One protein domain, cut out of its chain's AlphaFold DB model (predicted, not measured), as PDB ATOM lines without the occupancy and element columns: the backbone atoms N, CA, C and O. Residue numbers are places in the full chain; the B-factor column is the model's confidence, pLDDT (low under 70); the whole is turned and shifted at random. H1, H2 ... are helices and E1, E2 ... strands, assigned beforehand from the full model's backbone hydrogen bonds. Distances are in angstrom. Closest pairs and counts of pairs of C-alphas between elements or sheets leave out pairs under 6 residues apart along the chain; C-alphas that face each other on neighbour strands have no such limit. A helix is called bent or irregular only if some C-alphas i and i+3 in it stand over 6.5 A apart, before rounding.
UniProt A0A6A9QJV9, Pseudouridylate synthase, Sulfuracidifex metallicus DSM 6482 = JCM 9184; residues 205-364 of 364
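What this domain is: This is residues 205 to 364 of the 364 residues of the protein "Pseudouridylate synthase" of Sulfuracidifex metallicus DSM 6482 = JCM 9184 (UniProt A0A6A9QJV9). Two lobes stand end to end, joined where E3 and E9 run side by side: the larger holds strands E1 to E5, a bent sheet part with H1, H2 and H4 around it, and the smaller holds strands E6 to E9, curled round H3. In the larger lobe H2 and H4 pack on E1 and E3, while H1 sits by the edge strands E2 and E4. The printed part has 160 residues, with four named helices and nine named strands in the order E1 H1 E2 E3 E4 E5 H2 E6 E7 E8 H3 E9 H4, and its class is mixed, helices and strands. The strands make one branched, strongly twisted, mixed sheet with no single order. The whole is compact, with a radius of gyration of the C-alphas of 17.0 A and spans of 51 by 34 by 27 A.

How they stand to each other: Begin at E1, residues 205 to 212; E3, residues 252 to 261, lies on one side of it and E5, residues 272 to 280, on the other side, both antiparallel to it. Look there for N 208 and O 259 at 2.8 A and N 209 and O 275 at 2.9 A, within hydrogen-bond range. H1, residues 230 to 236, only grazes the sheet with its residues 230 to 235. Its closest C-alphas to E2, residues 241 to 244, are those of Ser 231 and Ile 241, 6.8 A apart. E2 and E3 form a hairpin, with N 242 and O 260 at 2.8 A. E4, residues 267 to 269, forms a hairpin with E5, with N 267 and O 274 at 3.0 A. E3 bends by 95 degrees at residue 255, and its pairing is staggered: with E9, residues 340 to 350, over 252 to 253, with E1 over 253 to 261, and with E2 over 259 to 261. E3 and E9 are parallel, with N 254 and O 346 at 2.8 A. H2, residues 282 to 290, is on the sheet at a height of 9.6 A and only just over E1, E2 and E3, with 3 C-alphas on each; it runs along the strands, at 13 degrees to E1 on the local plane. Its closest C-alphas to E2 are those of Tyr 243 and Ala 289, 7.5 A apart. Next comes E6, residues 294 to 302, with E8, residues 317 to 324, on one side and E9 on the other side, both antiparallel; see N 299 and O 320 at 2.8 A and N 298 and O 345 at 2.8 A. E7, residues 311 to 314, forms a hairpin with E8, with N 311 and O 319 at 2.9 A. The sheet curls round H3, residues 327 to 334; its closest C-alphas to E8 are those of Ala 324 and Val 330, 5.9 A apart. H4, residues 352 to 361, is on the opposite face from H3 at a height of 6.2 A, only just over E3 with 3 C-alphas, and runs across the strands at 71 degrees to E3 on the local plane; Asp 256 and Ala 357 have the closest C-alphas of E3 and H4, 7.1 A apart. H2 and H4 are close but not clearly touching, with the C-alphas of Ile 288 and Leu 353 6.9 A apart. Every O i to N i+4 pair is within hydrogen-bond range in H1, H2 and H3, and 4 of 6 in H4.

Where its parts are: Find C-alpha 205 at (37.348, 55.393, 143.849); from there E1 runs 21.3 A to C-alpha 212. E3 measures 20.5 A, E5 21.6 A, E6 25.6 A and E8 21.1 A. E9 is the longest strand, 27.0 A from C-alpha 340 at (77.961, 67.528, 144.716), and bends by 65 degrees at residue 343. H4, the longest helix, runs 14.7 A and ends with C-alpha 361 at (43.988, 60.240, 157.222).

The domain as a whole: The C-alphas farthest apart are those of Thr 281 and Thr 304, at 52.0 A. The printed part has no cut, and it ends at residue 364, the chain's last. The link from E1 to H1, residues 213 to 229, is long. The mean pLDDT of the printed part is 89.1; residues 336 to 338 and 361 to 364 are under 70.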
ATOM      1  N   LYS A 205      35.957  55.835 144.018       89.94
ATOM      2  CA  LYS A 205      37.348  55.393 143.849       89.94
ATOM      3  C   LYS A 205      38.043  55.383 145.201       89.94
ATOM      4  O   LYS A 205      37.639  56.121 146.091       89.94
ATOM      5  N   GLN A 206      39.069  54.556 145.362       93.00
ATOM      6  CA  GLN A 206      39.812  54.491 146.614       93.00
ATOM      7  C   GLN A 206      40.867  55.596 146.629       93.00
ATOM      8  O   GLN A 206      41.746  55.614 145.768       93.00
ATOM      9  N   LEU A 207      40.786  56.508 147.596       93.94
ATOM     10  CA  LEU A 207      41.895  57.378 147.962       93.94
ATOM     11  C   LEU A 207      42.824  56.608 148.899       93.94
ATOM     12  O   LEU A 207      42.399  55.997 149.882       93.94
ATOM     13  N   ASN A 208      44.105  56.664 148.586       94.94
ATOM     14  CA  ASN A 208      45.191  56.144 149.387       94.94
ATOM     15  C   ASN A 208      46.260  57.220 149.516       94.94
ATOM     16  O   ASN A 208      46.281  58.205 148.770       94.94
ATOM     17  N   PHE A 209      47.190  56.976 150.423       93.94
ATOM     18  CA  PHE A 209      48.409  57.749 150.531       93.94
ATOM     19  C   PHE A 209      49.599  56.830 150.373       93.94
ATOM     20  O   PHE A 209      49.588  55.718 150.893       93.94
ATOM     21  N   PHE A 210      50.608  57.269 149.631       94.94
ATOM     22  CA  PHE A 210      51.799  56.472 149.415       94.94
ATOM     23  C   PHE A 210      53.070  57.204 149.816       94.94
ATOM     24  O   PHE A 210      53.179  58.426 149.695       94.94
ATOM     25  N   ASN A 211      54.058  56.409 150.204       95.19
ATOM     26  CA  ASN A 211      55.458  56.786 150.237       95.19
ATOM     27  C   ASN A 211      56.204  55.958 149.189       95.19
ATOM     28  O   ASN A 211      55.846  54.808 148.913       95.19
ATOM     29  N   ARG A 212      57.279  56.522 148.641       95.56
ATOM     30  CA  ARG A 212      58.246  55.791 147.819       95.56
ATOM     31  C   ARG A 212      59.573  55.759 148.560       95.56
ATOM     32  O   ARG A 212      60.267  56.770 148.633       95.56
ATOM     33  N   LEU A 213      59.911  54.597 149.102       94.88
ATOM     34  CA  LEU A 213      61.076  54.378 149.960       94.88
ATOM     35  C   LEU A 213      62.316  53.930 149.174       94.88
ATOM     36  O   LEU A 213      63.430  54.078 149.672       94.88
ATOM     37  N   SER A 214      62.132  53.420 147.954       94.00
ATOM     38  CA  SER A 214      63.223  53.022 147.051       94.00
ATOM     39  C   SER A 214      63.417  54.032 145.920       94.00
ATOM     40  O   SER A 214      62.451  54.615 145.428       94.00
ATOM     41  N   ARG A 215      64.671  54.250 145.515       92.75
ATOM     42  CA  ARG A 215      65.021  55.020 144.309       92.75
ATOM     43  C   ARG A 215      64.952  54.118 143.082       92.75
ATOM     44  O   ARG A 215      65.054  52.902 143.213       92.75
ATOM     45  N   GLY A 216      64.804  54.717 141.908       92.06
ATOM     46  CA  GLY A 216      64.782  53.988 140.646       92.06
ATOM     47  C   GLY A 216      63.531  53.136 140.444       92.06
ATOM     48  O   GLY A 216      63.564  52.157 139.706       92.06
ATOM     49  N   VAL A 217      62.426  53.505 141.100       91.88
ATOM     50  CA  VAL A 217      61.122  52.880 140.861       91.88
ATOM     51  C   VAL A 217      60.114  53.962 140.455       91.88
ATOM     52  O   VAL A 217      59.719  54.794 141.282       91.88
ATOM     53  N   PRO A 218      59.735  54.050 139.171       93.00
ATOM     54  CA  PRO A 218      58.747  55.002 138.677       93.00
ATOM     55  C   PRO A 218      57.315  54.576 139.031       93.00
ATOM     56  O   PRO A 218      57.015  53.401 139.245       93.00
ATOM     57  N   ILE A 219      56.389  55.539 138.985       91.44
ATOM     58  CA  ILE A 219      54.958  55.220 139.068       91.44
ATOM     59  C   ILE A 219      54.480  54.558 137.771       91.44
ATOM     60  O   ILE A 219      53.805  53.537 137.826       91.44
ATOM     61  N   SER A 220      54.834  55.120 136.612       89.75
ATOM     62  CA  SER A 220      54.443  54.612 135.292       89.75
ATOM     63  C   SER A 220      55.621  54.002 134.539       89.75
ATOM     64  O   SER A 220      56.716  54.559 134.563       89.75
ATOM     65  N   SER A 221      55.372  52.940 133.778       84.69
ATOM     66  CA  SER A 221      56.356  52.335 132.868       84.69
ATOM     67  C   SER A 221      56.617  53.145 131.587       84.69
ATOM     68  O   SER A 221      57.598  52.894 130.890       84.69
ATOM     69  N   TRP A 222      55.769  54.128 131.265       80.31
ATOM     70  CA  TRP A 222      55.889  54.931 130.045       80.31
ATOM     71  C   TRP A 222      57.229  55.680 129.969       80.31
ATOM     72  O   TRP A 222      57.514  56.525 130.816       80.31
ATOM     73  N   ASN A 223      58.031  55.389 128.936       74.06
ATOM     74  CA  ASN A 223      59.365  55.960 128.699       74.06
ATOM     75  C   ASN A 223      60.321  55.886 129.908       74.06
ATOM     76  O   ASN A 223      61.180  56.751 130.078       74.06
ATOM     77  N   SER A 224      60.178  54.862 130.754       80.44
ATOM     78  CA  SER A 224      61.055  54.655 131.905       80.44
ATOM     79  C   SER A 224      62.260  53.772 131.548       80.44
ATOM     80  O   SER A 224      62.062  52.711 130.958       80.44
ATOM     81  N   PRO A 225      63.493  54.135 131.954       83.38
ATOM     82  CA  PRO A 225      64.656  53.250 131.847       83.38
ATOM     83  C   PRO A 225      64.668  52.143 132.919       83.38
ATOM     84  O   PRO A 225      65.489  51.232 132.852       83.38
ATOM     85  N   TYR A 226      63.785  52.222 133.919       86.81
ATOM     86  CA  TYR A 226      63.696  51.250 135.007       86.81
ATOM     87  C   TYR A 226      62.809  50.059 134.624       86.81
ATOM     88  O   TYR A 226      61.763  50.266 134.003       86.81
ATOM     89  N   PRO A 227      63.190  48.832 135.028       82.69
ATOM     90  CA  PRO A 227      62.519  47.602 134.601       82.69
ATOM     91  C   PRO A 227      61.133  47.410 135.226       82.69
ATOM     92  O   PRO A 227      60.272  46.778 134.618       82.69
ATOM     93  N   ASN A 228      60.915  47.960 136.423       86.50
ATOM     94  CA  ASN A 228      59.668  47.829 137.167       86.50
ATOM     95  C   ASN A 228      58.981  49.188 137.324       86.50
ATOM     96  O   ASN A 228      59.605  50.240 137.177       86.50
ATOM     97  N   SER A 229      57.682  49.168 137.613       93.25
ATOM     98  CA  SER A 229      56.915  50.362 137.957       93.25
ATOM     99  C   SER A 229      55.727  50.004 138.837       93.25
ATOM    100  O   SER A 229      55.177  48.905 138.717       93.25
ATOM    101  N   LEU A 230      55.254  50.964 139.634       94.25
ATOM    102  CA  LEU A 230      54.050  50.766 140.440       94.25
ATOM    103  C   LEU A 230      52.836  50.392 139.574       94.25
ATOM    104  O   LEU A 230      52.060  49.517 139.941       94.25
ATOM    105  N   SER A 231      52.684  51.020 138.404       93.44
ATOM    106  CA  SER A 231      51.590  50.727 137.472       93.44
ATOM    107  C   SER A 231      51.592  49.273 137.000       93.44
ATOM    108  O   SER A 231      50.542  48.642 136.989       93.44
ATOM    109  N   SER A 232      52.768  48.710 136.708       93.00
ATOM    110  CA  SER A 232      52.904  47.315 136.278       93.00
ATOM    111  C   SER A 232      52.532  46.335 137.388       93.00
ATOM    112  O   SER A 232      51.930  45.299 137.120       93.00
ATOM    113  N   GLU A 233      52.855  46.665 138.637       94.69
ATOM    114  CA  GLU A 233      52.442  45.870 139.793       94.69
ATOM    115  C   GLU A 233      50.924  45.921 140.016       94.69
ATOM    116  O   GLU A 233      50.294  44.893 140.264       94.69
ATOM    117  N   PHE A 234      50.303  47.088 139.831       94.56
ATOM    118  CA  PHE A 234      48.846  47.230 139.875       94.56
ATOM    119  C   PHE A 234      48.148  46.441 138.760       94.56
ATOM    120  O   PHE A 234      47.157  45.756 139.024       94.56
ATOM    121  N   ASP A 235      48.697  46.461 137.544       92.94
ATOM    122  CA  ASP A 235      48.172  45.686 136.419       92.94
ATOM    123  C   ASP A 235      48.215  44.175 136.705       92.94
ATOM    124  O   ASP A 235      47.230  43.477 136.451       92.94
ATOM    125  N   LYS A 236      49.298  43.666 137.318       94.12
ATOM    126  CA  LYS A 236      49.397  42.259 137.767       94.12
ATOM    127  C   LYS A 236      48.317  41.891 138.789       94.12
ATOM    128  O   LYS A 236      47.865  40.749 138.816       94.12
ATOM    129  N   MET A 237      47.885  42.848 139.611       94.25
ATOM    130  CA  MET A 237      46.794  42.677 140.577       94.25
ATOM    131  C   MET A 237      45.396  42.835 139.951       94.25
ATOM    132  O   MET A 237      44.393  42.679 140.651       94.25
ATOM    133  N   GLY A 238      45.298  43.190 138.665       94.25
ATOM    134  CA  GLY A 238      44.031  43.534 138.017       94.25
ATOM    135  C   GLY A 238      43.404  44.826 138.560       94.25
ATOM    136  O   GLY A 238      42.182  44.976 138.542       94.25
ATOM    137  N   LYS A 239      44.224  45.743 139.084       94.06
ATOM    138  CA  LYS A 239      43.814  47.022 139.682       94.06
ATOM    139  C   LYS A 239      44.337  48.178 138.840       94.06
ATOM    140  O   LYS A 239      45.370  48.062 138.195       94.06
ATOM    141  N   LYS A 240      43.652  49.323 138.866       93.44
ATOM    142  CA  LYS A 240      44.082  50.526 138.138       93.44
ATOM    143  C   LYS A 240      44.461  51.667 139.068       93.44
ATOM    144  O   LYS A 240      43.836  51.871 140.110       93.44
ATOM    145  N   ILE A 241      45.440  52.454 138.629       94.06
ATOM    146  CA  ILE A 241      45.762  53.772 139.183       94.06
ATOM    147  C   ILE A 241      45.018  54.822 138.351       94.06
ATOM    148  O   ILE A 241      45.197  54.906 137.139       94.06
ATOM    149  N   PHE A 242      44.173  55.623 138.996       92.75
ATOM    150  CA  PHE A 242      43.421  56.710 138.359       92.75
ATOM    151  C   PHE A 242      44.128  58.056 138.474       92.75
ATOM    152  O   PHE A 242      43.948  58.916 137.616       92.75
ATOM    153  N   TYR A 243      44.906  58.254 139.538       92.94
ATOM    154  CA  TYR A 243      45.660  59.480 139.763       92.94
ATOM    155  C   TYR A 243      46.811  59.245 140.728       92.94
ATOM    156  O   TYR A 243      46.674  58.509 141.701       92.94
ATOM    157  N   SER A 244      47.922  59.924 140.480       89.94
ATOM    158  CA  SER A 244      49.049  60.002 141.399       89.94
ATOM    159  C   SER A 244      49.788  61.312 141.167       89.94
ATOM    160  O   SER A 244      49.847  61.805 140.037       89.94
ATOM    161  N   VAL A 245      50.374  61.862 142.225       82.12
ATOM    162  CA  VAL A 245      51.392  62.901 142.071       82.12
ATOM    163  C   VAL A 245      52.734  62.200 141.869       82.12
ATOM    164  O   VAL A 245      53.115  61.358 142.677       82.12
ATOM    165  N   SER A 246      53.435  62.525 140.784       81.94
ATOM    166  CA  SER A 246      54.687  61.861 140.410       81.94
ATOM    167  C   SER A 246      55.905  62.742 140.689       81.94
ATOM    168  O   SER A 246      55.881  63.946 140.437       81.94
ATOM    169  N   GLU A 247      56.979  62.116 141.166       89.69
ATOM    170  CA  GLU A 247      58.331  62.679 141.255       89.69
ATOM    171  C   GLU A 247      59.284  61.841 140.393       89.69
ATOM    172  O   GLU A 247      59.030  60.654 140.145       89.69
ATOM    173  N   GLN A 248      60.424  62.425 140.007       90.06
ATOM    174  CA  GLN A 248      61.484  61.707 139.284       90.06
ATOM    175  C   GLN A 248      61.834  60.385 139.991       90.06
ATOM    176  O   GLN A 248      61.905  60.392 141.218       90.06
ATOM    177  N   PRO A 249      62.045  59.260 139.280       91.00
ATOM    178  CA  PRO A 249      62.170  57.930 139.895       91.00
ATOM    179  C   PRO A 249      63.243  57.810 140.981       91.00
ATOM    180  O   PRO A 249      63.063  57.068 141.945       91.00
ATOM    181  N   ASP A 250      64.326  58.574 140.863       91.31
ATOM    182  CA  ASP A 250      65.414  58.582 141.840       91.31
ATOM    183  C   ASP A 250      65.131  59.419 143.085       91.31
ATOM    184  O   ASP A 250      65.906  59.359 144.031       91.31
ATOM    185  N   VAL A 251      64.037  60.179 143.139       93.62
ATOM    186  CA  VAL A 251      63.644  60.965 144.316       93.62
ATOM    187  C   VAL A 251      62.767  60.111 145.224       93.62
ATOM    188  O   VAL A 251      61.694  59.667 144.812       93.62
ATOM    189  N   ARG A 252      63.157  59.890 146.482       95.38
ATOM    190  CA  ARG A 252      62.240  59.229 147.427       95.38
ATOM    191  C   ARG A 252      61.140  60.184 147.851       95.38
ATOM    192  O   ARG A 252      61.350  61.389 147.928       95.38
ATOM    193  N   ILE A 253      59.978  59.628 148.159       94.94
ATOM    194  CA  ILE A 253      58.839  60.366 148.698       94.94
ATOM    195  C   ILE A 253      58.636  59.849 150.117       94.94
ATOM    196  O   ILE A 253      58.133  58.744 150.300       94.94
ATOM    197  N   LEU A 254      59.082  60.625 151.106       94.56
ATOM    198  CA  LEU A 254      59.093  60.265 152.531       94.56
ATOM    199  C   LEU A 254      57.912  60.874 153.308       94.56
ATOM    200  O   LEU A 254      57.896  60.870 154.532       94.56
ATOM    201  N   THR A 255      56.938  61.411 152.582       91.25
ATOM    202  CA  THR A 255      55.710  62.026 153.092       91.25
ATOM    203  C   THR A 255      54.511  61.394 152.395       91.25
ATOM    204  O   THR A 255      54.647  60.855 151.299       91.25
ATOM    205  N   ASP A 256      53.334  61.468 153.008       90.81
ATOM    206  CA  ASP A 256      52.118  60.836 152.491       90.81
ATOM    207  C   ASP A 256      51.551  61.575 151.276       90.81
ATOM    208  O   ASP A 256      50.956  62.646 151.401       90.81
ATOM    209  N   TYR A 257      51.747  61.012 150.081       90.38
ATOM    210  CA  TYR A 257      51.285  61.585 148.816       90.38
ATOM    211  C   TYR A 257      49.973  60.947 148.342       90.38
ATOM    212  O   TYR A 257      49.854  59.726 148.395       90.38
ATOM    213  N   PRO A 258      48.995  61.721 147.835       92.62
ATOM    214  CA  PRO A 258      47.736  61.160 147.349       92.62
ATOM    215  C   PRO A 258      47.917  60.216 146.154       92.62
ATOM    216  O   PRO A 258      48.576  60.552 145.164       92.62
ATOM    217  N   LEU A 259      47.248  59.068 146.225       94.25
ATOM    218  CA  LEU A 259      47.175  58.051 145.180       94.25
ATOM    219  C   LEU A 259      45.743  57.526 145.094       94.25
ATOM    220  O   LEU A 259      45.200  57.019 146.070       94.25
ATOM    221  N   VAL A 260      45.125  57.632 143.922       94.75
ATOM    222  CA  VAL A 260      43.746  57.183 143.705       94.75
ATOM    223  C   VAL A 260      43.748  55.934 142.845       94.75
ATOM    224  O   VAL A 260      44.300  55.942 141.744       94.75
ATOM    225  N   THR A 261      43.116  54.870 143.331       94.56
ATOM    226  CA  THR A 261      43.158  53.535 142.720       94.56
ATOM    227  C   THR A 261      41.800  52.841 142.779       94.56
ATOM    228  O   THR A 261      40.815  53.383 143.292       94.56
ATOM    229  N   ASP A 262      41.728  51.627 142.236       93.56
ATOM    230  CA  ASP A 262      40.703  50.670 142.652       93.56
ATOM    231  C   ASP A 262      40.936  50.258 144.115       93.56
ATOM    232  O   ASP A 262      42.015  50.482 144.662       93.56
ATOM    233  N   GLU A 263      39.928  49.677 144.764       92.81
ATOM    234  CA  GLU A 263      40.024  49.319 146.183       92.81
ATOM    235  C   GLU A 263      41.160  48.325 146.453       92.81
ATOM    236  O   GLU A 263      41.252  47.277 145.799       92.81
ATOM    237  N   ILE A 264      42.001  48.680 147.423       93.06
ATOM    238  CA  ILE A 264      43.145  47.919 147.922       93.06
ATOM    239  C   ILE A 264      43.247  48.110 149.438       93.06
ATOM    240  O   ILE A 264      42.776  49.119 149.970       93.06
ATOM    241  N   ASP A 265      43.881  47.157 150.112       93.69
ATOM    242  CA  ASP A 265      44.293  47.301 151.508       93.69
ATOM    243  C   ASP A 265      45.716  47.861 151.605       93.69
ATOM    244  O   ASP A 265      46.396  48.063 150.594       93.69
ATOM    245  N   ASN A 266      46.168  48.120 152.834       95.62
ATOM    246  CA  ASN A 266      47.535  48.563 153.089       95.62
ATOM    247  C   ASN A 266      48.530  47.572 152.474       95.62
ATOM    248  O   ASN A 266      48.512  46.385 152.804       95.62
ATOM    249  N   ILE A 267      49.419  48.056 151.607       96.12
ATOM    250  CA  ILE A 267      50.335  47.194 150.860       96.12
ATOM    251  C   ILE A 267      51.734  47.802 150.772       96.12
ATOM    252  O   ILE A 267      51.911  49.013 150.631       96.12
ATOM    253  N   LYS A 268      52.744  46.933 150.858       96.56
ATOM    254  CA  LYS A 268      54.132  47.240 150.507       96.56
ATOM    255  C   LYS A 268      54.450  46.538 149.195       96.56
ATOM    256  O   LYS A 268      54.335  45.317 149.134       96.56
ATOM    257  N   ILE A 269      54.824  47.290 148.167       93.94
ATOM    258  CA  ILE A 269      55.052  46.739 146.828       93.94
ATOM    259  C   ILE A 269      56.125  47.538 146.094       93.94
ATOM    260  O   ILE A 269      56.047  48.758 146.036       93.94
ATOM    261  N   ASP A 270      57.157  46.855 145.600       88.88
ATOM    262  CA  ASP A 270      58.244  47.430 144.787       88.88
ATOM    263  C   ASP A 270      58.819  48.761 145.326       88.88
ATOM    264  O   ASP A 270      58.943  49.765 144.633       88.88
ATOM    265  N   GLY A 271      59.108  48.811 146.631       91.81
ATOM    266  CA  GLY A 271      59.657  50.007 147.278       91.81
ATOM    267  C   GLY A 271      58.639  51.104 147.612       91.81
ATOM    268  O   GLY A 271      59.031  52.138 148.158       91.81
ATOM    269  N   TYR A 272      57.355  50.879 147.349       95.88
ATOM    270  CA  TYR A 272      56.246  51.710 147.802       95.88
ATOM    271  C   TYR A 272      55.624  51.160 149.080       95.88
ATOM    272  O   TYR A 272      55.539  49.948 149.287       95.88
ATOM    273  N   TYR A 273      55.135  52.069 149.914       96.31
ATOM    274  CA  TYR A 273      54.184  51.759 150.971       96.31
ATOM    275  C   TYR A 273      52.915  52.551 150.704       96.31
ATOM    276  O   TYR A 273      52.988  53.766 150.556       96.31
ATOM    277  N   ILE A 274      51.780  51.866 150.599       96.38
ATOM    278  CA  ILE A 274      50.482  52.471 150.309       96.38
ATOM    279  C   ILE A 274      49.563  52.213 151.498       96.38
ATOM    280  O   ILE A 274      49.310  51.061 151.850       96.38
ATOM    281  N   LYS A 275      49.065  53.294 152.098       94.69
ATOM    282  CA  LYS A 275      48.083  53.290 153.178       94.69
ATOM    283  C   LYS A 275      46.695  53.591 152.612       94.69
ATOM    284  O   LYS A 275      46.472  54.650 152.017       94.69
ATOM    285  N   LYS A 276      45.767  52.661 152.824       94.19
ATOM    286  CA  LYS A 276      44.342  52.824 152.554       94.19
ATOM    287  C   LYS A 276      43.804  53.986 153.382       94.19
ATOM    288  O   LYS A 276      44.131  54.141 154.555       94.19
ATOM    289  N   SER A 277      42.986  54.808 152.745       92.62
ATOM    290  CA  SER A 277      42.242  55.884 153.392       92.62
ATOM    291  C   SER A 277      40.755  55.674 153.090       92.62
ATOM    292  O   SER A 277      40.186  54.648 153.454       92.62
ATOM    293  N   SER A 278      40.113  56.597 152.388       89.81
ATOM    294  CA  SER A 278      38.665  56.659 152.200       89.81
ATOM    295  C   SER A 278      38.253  56.429 150.750       89.81
ATOM    296  O   SER A 278      39.068  56.443 149.827       89.81
ATOM    297  N   GLN A 279      36.955  56.236 150.534       89.50
ATOM    298  CA  GLN A 279      36.380  56.279 149.200       89.50
ATOM    299  C   GLN A 279      36.014  57.714 148.821       89.50
ATOM    300  O   GLN A 279      35.443  58.452 149.617       89.50
ATOM    301  N   ILE A 280      36.322  58.088 147.583       88.50
ATOM    302  CA  ILE A 280      36.106  59.429 147.046       88.50
ATOM    303  C   ILE A 280      35.328  59.378 145.731       88.50
ATOM    304  O   ILE A 280      35.387  58.402 144.977       88.50
ATOM    305  N   THR A 281      34.601  60.443 145.419       85.12
ATOM    306  CA  THR A 281      33.871  60.587 144.155       85.12
ATOM    307  C   THR A 281      34.786  61.099 143.034       85.12
ATOM    308  O   THR A 281      35.911  61.552 143.254       85.12
ATOM    309  N   ARG A 282      34.291  61.111 141.786       82.12
ATOM    310  CA  ARG A 282      34.996  61.780 140.669       82.12
ATOM    311  C   ARG A 282      35.201  63.280 140.905       82.12
ATOM    312  O   ARG A 282      36.167  63.853 140.395       82.12
ATOM    313  N   ARG A 283      34.286  63.922 141.639       80.88
ATOM    314  CA  ARG A 283      34.373  65.350 141.956       80.88
ATOM    315  C   ARG A 283      35.546  65.612 142.892       80.88
ATOM    316  O   ARG A 283      36.341  66.504 142.611       80.88
ATOM    317  N   ASP A 284      35.688  64.791 143.926       85.50
ATOM    318  CA  ASP A 284      36.803  64.866 144.873       85.50
ATOM    319  C   ASP A 284      38.134  64.638 144.160       85.50
ATOM    320  O   ASP A 284      39.058  65.432 144.312       85.50
ATOM    321  N   LEU A 285      38.206  63.628 143.284       89.00
ATOM    322  CA  LEU A 285      39.385  63.382 142.455       89.00
ATOM    323  C   LEU A 285      39.765  64.611 141.612       89.00
ATOM    324  O   LEU A 285      40.932  64.989 141.571       89.00
ATOM    325  N   SER A 286      38.788  65.259 140.970       86.25
ATOM    326  CA  SER A 286      39.034  66.464 140.160       86.25
ATOM    327  C   SER A 286      39.573  67.621 141.007       86.25
ATOM    328  O   SER A 286      40.461  68.354 140.574       86.25
ATOM    329  N   VAL A 287      39.060  67.770 142.232       86.50
ATOM    330  CA  VAL A 287      39.519  68.780 143.193       86.50
ATOM    331  C   VAL A 287      40.946  68.483 143.660       86.50
ATOM    332  O   VAL A 287      41.778  69.388 143.637       86.50
ATOM    333  N   ILE A 288      41.252  67.233 144.020       88.00
ATOM    334  CA  ILE A 288      42.593  66.790 144.433       88.00
ATOM    335  C   ILE A 288      43.604  67.002 143.298       88.00
ATOM    336  O   ILE A 288      44.672  67.564 143.531       88.00
ATOM    337  N   ALA A 289      43.253  66.622 142.067       87.94
ATOM    338  CA  ALA A 289      44.127  66.740 140.899       87.94
ATOM    339  C   ALA A 289      44.461  68.193 140.519       87.94
ATOM    340  O   ALA A 289      45.527  68.465 139.970       87.94
ATOM    341  N   ALA A 290      43.573  69.142 140.827       87.94
ATOM    342  CA  ALA A 290      43.803  70.561 140.568       87.94
ATOM    343  C   ALA A 290      44.739  71.230 141.599       87.94
ATOM    344  O   ALA A 290      45.218  72.346 141.372       87.94
ATOM    345  N   MET A 291      45.000  70.594 142.746       87.94
ATOM    346  CA  MET A 291      45.832  71.170 143.802       87.94
ATOM    347  C   MET A 291      47.321  70.965 143.519       87.94
ATOM    348  O   MET A 291      47.819  69.845 143.496       87.94
ATOM    349  N   LYS A 292      48.067  72.068 143.404       82.94
ATOM    350  CA  LYS A 292      49.531  72.032 143.289       82.94
ATOM    351  C   LYS A 292      50.186  72.103 144.677       82.94
ATOM    352  O   LYS A 292      49.944  73.083 145.390       82.94
ATOM    353  N   PRO A 293      50.998  71.109 145.081       87.00
ATOM    354  CA  PRO A 293      51.739  71.175 146.335       87.00
ATOM    355  C   PRO A 293      52.944  72.114 146.217       87.00
ATOM    356  O   PRO A 293      53.651  72.092 145.211       87.00
ATOM    357  N   LYS A 294      53.218  72.889 147.272       89.00
ATOM    358  CA  LYS A 294      54.551  73.475 147.495       89.00
ATOM    359  C   LYS A 294      55.389  72.441 148.227       89.00
ATOM    360  O   LYS A 294      54.892  71.886 149.200       89.00
ATOM    361  N   LYS A 295      56.603  72.146 147.778       93.19
ATOM    362  CA  LYS A 295      57.357  70.989 148.273       93.19
ATOM    363  C   LYS A 295      58.606  71.429 149.019       93.19
ATOM    364  O   LYS A 295      59.199  72.450 148.683       93.19
ATOM    365  N   LYS A 296      59.002  70.612 149.990       95.38
ATOM    366  CA  LYS A 296      60.249  70.739 150.732       95.38
ATOM    367  C   LYS A 296      61.063  69.469 150.540       95.38
ATOM    368  O   LYS A 296      60.618  68.371 150.887       95.38
ATOM    369  N   TYR A 297      62.246  69.636 149.977       96.25
ATOM    370  CA  TYR A 297      63.183  68.560 149.707       96.25
ATOM    371  C   TYR A 297      64.295  68.560 150.751       96.25
ATOM    372  O   TYR A 297      64.744  69.619 151.181       96.25
ATOM    373  N   LYS A 298      64.742  67.367 151.132       97.06
ATOM    374  CA  LYS A 298      66.008  67.131 151.812       97.06
ATOM    375  C   LYS A 298      67.017  66.681 150.769       97.06
ATOM    376  O   LYS A 298      66.780  65.701 150.062       97.06
ATOM    377  N   VAL A 299      68.118  67.402 150.663       96.06
ATOM    378  CA  VAL A 299      69.173  67.142 149.696       96.06
ATOM    379  C   VAL A 299      70.428  66.781 150.454       96.06
ATOM    380  O   VAL A 299      70.966  67.607 151.181       96.06
ATOM    381  N   THR A 300      70.888  65.550 150.278       95.94
ATOM    382  CA  THR A 300      72.172  65.126 150.820       95.94
ATOM    383  C   THR A 300      73.249  65.498 149.815       95.94
ATOM    384  O   THR A 300      73.182  65.095 148.649       95.94
ATOM    385  N   VAL A 301      74.233  66.267 150.259       94.81
ATOM    386  CA  VAL A 301      75.309  66.805 149.430       94.81
ATOM    387  C   VAL A 301      76.672  66.478 150.026       94.81
ATOM    388  O   VAL A 301      76.812  66.346 151.238       94.81
ATOM    389  N   PHE A 302      77.678  66.380 149.167       94.69
ATOM    390  CA  PHE A 302      79.084  66.418 149.545       94.69
ATOM    391  C   PHE A 302      79.640  67.815 149.239       94.69
ATOM    392  O   PHE A 302      79.506  68.295 148.110       94.69
ATOM    393  N   SER A 303      80.252  68.469 150.226       92.12
ATOM    394  CA  SER A 303      80.902  69.773 150.055       92.12
ATOM    395  C   SER A 303      82.043  69.967 151.044       92.12
ATOM    396  O   SER A 303      81.904  69.672 152.225       92.12
ATOM    397  N   THR A 304      83.144  70.539 150.561       91.81
ATOM    398  CA  THR A 304      84.274  70.980 151.393       91.81
ATOM    399  C   THR A 304      84.127  72.429 151.878       91.81
ATOM    400  O   THR A 304      84.919  72.877 152.701       91.81
ATOM    401  N   ASP A 305      83.100  73.142 151.404       89.62
ATOM    402  CA  ASP A 305      82.765  74.527 151.755       89.62
ATOM    403  C   ASP A 305      81.260  74.610 152.097       89.62
ATOM    404  O   ASP A 305      80.439  74.950 151.237       89.62
ATOM    405  N   PRO A 306      80.843  74.161 153.299       88.19
ATOM    406  CA  PRO A 306      79.435  74.142 153.691       88.19
ATOM    407  C   PRO A 306      78.914  75.553 153.983       88.19
ATOM    408  O   PRO A 306      79.588  76.362 154.621       88.19
ATOM    409  N   GLU A 307      77.676  75.831 153.580       87.62
ATOM    410  CA  GLU A 307      77.021  77.101 153.907       87.62
ATOM    411  C   GLU A 307      76.353  77.061 155.293       87.62
ATOM    412  O   GLU A 307      76.082  76.002 155.870       87.62
ATOM    413  N   GLU A 308      76.074  78.243 155.842       86.00
ATOM    414  CA  GLU A 308      75.361  78.378 157.110       86.00
ATOM    415  C   GLU A 308      73.963  77.734 157.026       86.00
ATOM    416  O   GLU A 308      73.225  77.922 156.058       86.00
ATOM    417  N   GLY A 309      73.599  76.952 158.047       87.44
ATOM    418  CA  GLY A 309      72.323  76.232 158.111       87.44
ATOM    419  C   GLY A 309      72.329  74.831 157.486       87.44
ATOM    420  O   GLY A 309      71.303  74.156 157.536       87.44
ATOM    421  N   TRP A 310      73.452  74.369 156.924       93.25
ATOM    422  CA  TRP A 310      73.592  72.985 156.460       93.25
ATOM    423  C   TRP A 310      73.812  72.034 157.638       93.25
ATOM    424  O   TRP A 310      74.661  72.269 158.501       93.25
ATOM    425  N   GLU A 311      73.068  70.930 157.670       95.69
ATOM    426  CA  GLU A 311      73.133  69.961 158.763       95.69
ATOM    427  C   GLU A 311      74.207  68.913 158.475       95.69
ATOM    428  O   GLU A 311      74.109  68.144 157.522       95.69
ATOM    429  N   LYS A 312      75.260  68.869 159.294       95.56
ATOM    430  CA  LYS A 312      76.355  67.911 159.107       95.56
ATOM    431  C   LYS A 312      75.889  66.482 159.399       95.56
ATOM    432  O   LYS A 312      75.437  66.197 160.504       95.56
ATOM    433  N   VAL A 313      76.076  65.582 158.434       95.44
ATOM    434  CA  VAL A 313      75.744  64.154 158.562       95.44
ATOM    435  C   VAL A 313      76.983  63.360 158.975       95.44
ATOM    436  O   VAL A 313      77.006  62.749 160.041       95.44
ATOM    437  N   TYR A 314      78.028  63.369 158.141       95.25
ATOM    438  CA  TYR A 314      79.286  62.658 158.388       95.25
ATOM    439  C   TYR A 314      80.394  63.164 157.459       95.25
ATOM    440  O   TYR A 314      80.178  63.277 156.257       95.25
ATOM    441  N   GLY A 315      81.597  63.418 157.986       94.31
ATOM    442  CA  GLY A 315      82.701  63.956 157.178       94.31
ATOM    443  C   GLY A 315      82.290  65.254 156.475       94.31
ATOM    444  O   GLY A 315      81.796  66.161 157.137       94.31
ATOM    445  N   ASP A 316      82.436  65.291 155.154       95.00
ATOM    446  CA  ASP A 316      82.046  66.415 154.287       95.00
ATOM    447  C   ASP A 316      80.643  66.234 153.669       95.00
ATOM    448  O   ASP A 316      80.323  66.802 152.624       95.00
ATOM    449  N   ILE A 317      79.801  65.397 154.286       96.50
ATOM    450  CA  ILE A 317      78.418  65.147 153.867       96.50
ATOM    451  C   ILE A 317      77.457  65.950 154.740       96.50
ATOM    452  O   ILE A 317      77.507  65.876 155.973       96.50
ATOM    453  N   TYR A 318      76.535  66.653 154.087       95.69
ATOM    454  CA  TYR A 318      75.554  67.534 154.708       95.69
ATOM    455  C   TYR A 318      74.148  67.265 154.167       95.69
ATOM    456  O   TYR A 318      73.988  66.919 152.998       95.69
ATOM    457  N   ASP A 319      73.131  67.456 155.002       96.38
ATOM    458  CA  ASP A 319      71.732  67.531 154.597       96.38
ATOM    459  C   ASP A 319      71.310  69.007 154.500       96.38
ATOM    460  O   ASP A 319      71.566  69.821 155.390       96.38
ATOM    461  N   VAL A 320      70.650  69.351 153.394       94.81
ATOM    462  CA  VAL A 320      70.165  70.702 153.094       94.81
ATOM    463  C   VAL A 320      68.671  70.641 152.819       94.81
ATOM    464  O   VAL A 320      68.208  69.812 152.036       94.81
ATOM    465  N   PHE A 321      67.901  71.532 153.436       95.06
ATOM    466  CA  PHE A 321      66.454  71.581 153.253       95.06
ATOM    467  C   PHE A 321      66.058  72.737 152.343       95.06
ATOM    468  O   PHE A 321      66.331  73.894 152.647       95.06
ATOM    469  N   ILE A 322      65.387  72.423 151.235       94.12
ATOM    470  CA  ILE A 322      65.094  73.395 150.179       94.12
ATOM    471  C   ILE A 322      63.619  73.334 149.810       94.12
ATOM    472  O   ILE A 322      63.111  72.298 149.377       94.12
ATOM    473  N   ASP A 323      62.939  74.471 149.936       94.31
ATOM    474  CA  ASP A 323      61.616  74.661 149.354       94.31
ATOM    475  C   ASP A 323      61.749  74.857 147.842       94.31
ATOM    476  O   ASP A 323      62.439  75.770 147.385       94.31
ATOM    477  N   ALA A 324      61.101  74.010 147.050       92.75
ATOM    478  CA  ALA A 324      61.141  74.043 145.589       92.75
ATOM    479  C   ALA A 324      59.906  73.343 145.007       92.75
ATOM    480  O   ALA A 324      59.261  72.542 145.673       92.75
ATOM    481  N   ASN A 325      59.556  73.610 143.753       89.75
ATOM    482  CA  ASN A 325      58.436  72.941 143.084       89.75
ATOM    483  C   ASN A 325      58.866  71.654 142.359       89.75
ATOM    484  O   ASN A 325      58.022  70.805 142.048       89.75
ATOM    485  N   SER A 326      60.165  71.506 142.086       90.44
ATOM    486  CA  SER A 326      60.739  70.372 141.361       90.44
ATOM    487  C   SER A 326      62.198  70.101 141.755       90.44
ATOM    488  O   SER A 326      62.874  71.017 142.230       90.44
ATOM    489  N   PRO A 327      62.724  68.892 141.479       89.62
ATOM    490  CA  PRO A 327      64.150  68.596 141.634       89.62
ATOM    491  C   PRO A 327      65.067  69.487 140.781       89.62
ATOM    492  O   PRO A 327      66.180  69.788 141.196       89.62
ATOM    493  N   SER A 328      64.620  69.961 139.614       89.31
ATOM    494  CA  SER A 328      65.409  70.890 138.789       89.31
ATOM    495  C   SER A 328      65.595  72.244 139.477       89.31
ATOM    496  O   SER A 328      66.707  72.757 139.533       89.31
ATOM    497  N   GLU A 329      64.538  72.776 140.097       91.44
ATOM    498  CA  GLU A 329      64.618  74.015 140.886       91.44
ATOM    499  C   GLU A 329      65.514  73.836 142.128       91.44
ATOM    500  O   GLU A 329      66.204  74.768 142.540       91.44
ATOM    501  N   VAL A 330      65.557  72.630 142.709       89.81
ATOM    502  CA  VAL A 330      66.517  72.290 143.773       89.81
ATOM    503  C   VAL A 330      67.961  72.426 143.274       89.81
ATOM    504  O   VAL A 330      68.776  73.056 143.948       89.81
ATOM    505  N   MET A 331      68.272  71.883 142.091       87.31
ATOM    506  CA  MET A 331      69.612  71.981 141.493       87.31
ATOM    507  C   MET A 331      70.010  73.435 141.203       87.31
ATOM    508  O   MET A 331      71.146  73.828 141.469       87.31
ATOM    509  N   GLU A 332      69.076  74.248 140.702       88.25
ATOM    510  CA  GLU A 332      69.293  75.680 140.454       88.25
ATOM    511  C   GLU A 332      69.606  76.442 141.748       88.25
ATOM    512  O   GLU A 332      70.561  77.222 141.796       88.25
ATOM    513  N   LYS A 333      68.843  76.186 142.820       88.44
ATOM    514  CA  LYS A 333      69.022  76.848 144.124       88.44
ATOM    515  C   LYS A 333      70.333  76.483 144.809       88.44
ATOM    516  O   LYS A 333      70.935  77.352 145.432       88.44
ATOM    517  N   LEU A 334      70.789  75.239 144.671       84.00
ATOM    518  CA  LEU A 334      72.049  74.780 145.265       84.00
ATOM    519  C   LEU A 334      73.300  75.332 144.579       84.00
ATOM    520  O   LEU A 334      74.372  75.219 145.160       84.00
ATOM    521  N   LYS A 335      73.185  75.922 143.376       70.94
ATOM    522  CA  LYS A 335      74.327  76.328 142.538       70.94
ATOM    523  C   LYS A 335      75.369  75.205 142.480       70.94
ATOM    524  O   LYS A 335      76.382  75.260 143.171       70.94
ATOM    525  N   VAL A 336      75.116  74.204 141.631       60.38
ATOM    526  CA  VAL A 336      75.877  72.940 141.449       60.38
ATOM    527  C   VAL A 336      77.420  73.066 141.512       60.38
ATOM    528  O   VAL A 336      78.102  72.098 141.816       60.38
ATOM    529  N   SER A 337      77.999  74.253 141.301       60.72
ATOM    530  CA  SER A 337      79.424  74.542 141.503       60.72
ATOM    531  C   SER A 337      79.944  74.437 142.947       60.72
ATOM    532  O   SER A 337      81.152  74.321 143.115       60.72
ATOM    533  N   LYS A 338      79.095  74.529 143.983       68.75
ATOM    534  CA  LYS A 338      79.544  74.540 145.392       68.75
ATOM    535  C   LYS A 338      79.445  73.195 146.107       68.75
ATOM    536  O   LYS A 338      80.092  73.010 147.129       68.75
ATOM    537  N   ALA A 339      78.634  72.270 145.601       83.19
ATOM    538  CA  ALA A 339      78.414  70.984 146.246       83.19
ATOM    539  C   ALA A 339      77.964  69.921 145.245       83.19
ATOM    540  O   ALA A 339      77.191  70.190 144.325       83.19
ATOM    541  N   GLN A 340      78.414  68.689 145.465       91.00
ATOM    542  CA  GLN A 340      77.961  67.528 144.716       91.00
ATOM    543  C   GLN A 340      76.689  66.974 145.363       91.00
ATOM    544  O   GLN A 340      76.710  66.536 146.511       91.00
ATOM    545  N   ILE A 341      75.581  66.954 144.622       91.88
ATOM    546  CA  ILE A 341      74.336  66.332 145.090       91.88
ATOM    547  C   ILE A 341      74.506  64.813 145.077       91.88
ATOM    548  O   ILE A 341      74.768  64.223 144.031       91.88
ATOM    549  N   LEU A 342      74.334  64.182 146.238       93.19
ATOM    550  CA  LEU A 342      74.320  62.727 146.377       93.19
ATOM    551  C   LEU A 342      72.894  62.198 146.227       93.19
ATOM    552  O   LEU A 342      72.649  61.259 145.475       93.19
ATOM    553  N   PHE A 343      71.945  62.820 146.930       93.88
ATOM    554  CA  PHE A 343      70.574  62.336 147.023       93.88
ATOM    555  C   PHE A 343      69.564  63.469 147.174       93.88
ATOM    556  O   PHE A 343      69.829  64.454 147.854       93.88
ATOM    557  N   ILE A 344      68.370  63.287 146.604       95.50
ATOM    558  CA  ILE A 344      67.222  64.181 146.795       95.50
ATOM    559  C   ILE A 344      66.053  63.356 147.333       95.50
ATOM    560  O   ILE A 344      65.663  62.352 146.737       95.50
ATOM    561  N   ASP A 345      65.479  63.788 148.447       96.81
ATOM    562  CA  ASP A 345      64.301  63.186 149.060       96.81
ATOM    563  C   ASP A 345      63.225  64.247 149.251       96.81
ATOM    564  O   ASP A 345      63.468  65.310 149.811       96.81
ATOM    565  N   LEU A 346      62.007  63.961 148.814       95.44
ATOM    566  CA  LEU A 346      60.854  64.773 149.147       95.44
ATOM    567  C   LEU A 346      60.399  64.427 150.569       95.44
ATOM    568  O   LEU A 346      59.936  63.313 150.815       95.44
ATOM    569  N   VAL A 347      60.519  65.380 151.496       95.56
ATOM    570  CA  VAL A 347      60.260  65.150 152.930       95.56
ATOM    571  C   VAL A 347      58.982  65.799 153.435       95.56
ATOM    572  O   VAL A 347      58.424  65.336 154.422       95.56
ATOM    573  N   ALA A 348      58.495  66.848 152.772       92.19
ATOM    574  CA  ALA A 348      57.222  67.468 153.113       92.19
ATOM    575  C   ALA A 348      56.617  68.211 151.922       92.19
ATOM    576  O   ALA A 348      57.285  68.538 150.937       92.19
ATOM    577  N   TYR A 349      55.330  68.513 152.036       90.69
ATOM    578  CA  TYR A 349      54.640  69.429 151.147       90.69
ATOM    579  C   TYR A 349      53.605  70.246 151.916       90.69
ATOM    580  O   TYR A 349      53.084  69.831 152.950       90.69
ATOM    581  N   HIS A 350      53.305  71.429 151.399       86.31
ATOM    582  CA  HIS A 350      52.455  72.424 152.026       86.31
ATOM    583  C   HIS A 350      51.391  72.922 151.043       86.31
ATOM    584  O   HIS A 350      51.552  72.873 149.818       86.31
ATOM    585  N   GLY A 351      50.298  73.454 151.591       84.62
ATOM    586  CA  GLY A 351      49.237  74.114 150.836       84.62
ATOM    587  C   GLY A 351      47.887  73.425 150.996       84.62
ATOM    588  O   GLY A 351      47.576  72.860 152.038       84.62
ATOM    589  N   ARG A 352      47.040  73.506 149.964       83.00
ATOM    590  CA  ARG A 352      45.703  72.889 150.010       83.00
ATOM    591  C   ARG A 352      45.775  71.363 149.993       83.00
ATOM    592  O   ARG A 352      44.983  70.732 150.678       83.00
ATOM    593  N   LEU A 353      46.747  70.797 149.272       83.12
ATOM    594  CA  LEU A 353      46.900  69.347 149.162       83.12
ATOM    595  C   LEU A 353      47.282  68.701 150.500       83.12
ATOM    596  O   LEU A 353      46.782  67.628 150.802       83.12
ATOM    597  N   SER A 354      48.108  69.351 151.329       81.44
ATOM    598  CA  SER A 354      48.501  68.780 152.630       81.44
ATOM    599  C   SER A 354      47.305  68.650 153.577       81.44
ATOM    600  O   SER A 354      47.199  67.677 154.310       81.44
ATOM    601  N   LYS A 355      46.327  69.562 153.469       82.12
ATOM    602  CA  LYS A 355      45.064  69.466 154.213       82.12
ATOM    603  C   LYS A 355      44.209  68.270 153.792       82.12
ATOM    604  O   LYS A 355      43.408  67.807 154.590       82.12
ATOM    605  N   VAL A 356      44.347  67.778 152.556       80.12
ATOM    606  CA  VAL A 356      43.646  66.563 152.103       80.12
ATOM    607  C   VAL A 356      44.164  65.358 152.884       80.12
ATOM    608  O   VAL A 356      43.358  64.590 153.396       80.12
ATOM    609  N   ALA A 357      45.484  65.226 153.041       73.31
ATOM    610  CA  ALA A 357      46.060  64.189 153.896       73.31
ATOM    611  C   ALA A 357      45.544  64.306 155.335       73.31
ATOM    612  O   ALA A 357      45.017  63.338 155.871       73.31
ATOM    613  N   ASP A 358      45.560  65.509 155.915       75.94
ATOM    614  CA  ASP A 358      45.044  65.724 157.273       75.94
ATOM    615  C   ASP A 358      43.566  65.336 157.428       75.94
ATOM    616  O   ASP A 358      43.187  64.760 158.443       75.94
ATOM    617  N   LEU A 359      42.717  65.665 156.451       77.62
ATOM    618  CA  LEU A 359      41.277  65.395 156.508       77.62
ATOM    619  C   LEU A 359      40.956  63.912 156.329       77.62
ATOM    620  O   LEU A 359      40.103  63.380 157.031       77.62
ATOM    621  N   TYR A 360      41.630  63.251 155.390       76.19
ATOM    622  CA  TYR A 360      41.294  61.886 154.991       76.19
ATOM    623  C   TYR A 360      42.132  60.811 155.696       76.19
ATOM    624  O   TYR A 360      41.793  59.631 155.609       76.19
ATOM    625  N   MET A 361      43.202  61.178 156.409       67.69
ATOM    626  CA  MET A 361      43.988  60.240 157.222       67.69
ATOM    627  C   MET A 361      43.636  60.268 158.716       67.69
ATOM    628  O   MET A 361      43.953  59.305 159.404       67.69
ATOM    629  N   LYS A 362      42.955  61.306 159.232       54.72
ATOM    630  CA  LYS A 362      42.567  61.424 160.659       54.72
ATOM    631  C   LYS A 362      41.337  60.593 161.069       54.72
ATOM    632  O   LYS A 362      40.660  60.930 162.033       54.72
ATOM    633  N   GLY A 363      41.038  59.527 160.333       50.22
ATOM    634  CA  GLY A 363      39.926  58.613 160.609       50.22
ATOM    635  C   GLY A 363      40.315  57.325 161.341       50.22
ATOM    636  O   GLY A 363      39.565  56.359 161.231       50.22
ATOM    637  N   GLU A 364      41.466  57.286 162.020       37.72
ATOM    638  CA  GLU A 364      41.874  56.181 162.911       37.72
ATOM    639  C   GLU A 364      41.860  56.620 164.375       37.72
ATOM    640  O   GLU A 364      42.438  57.694 164.672       37.72
TER     641      GLU A 364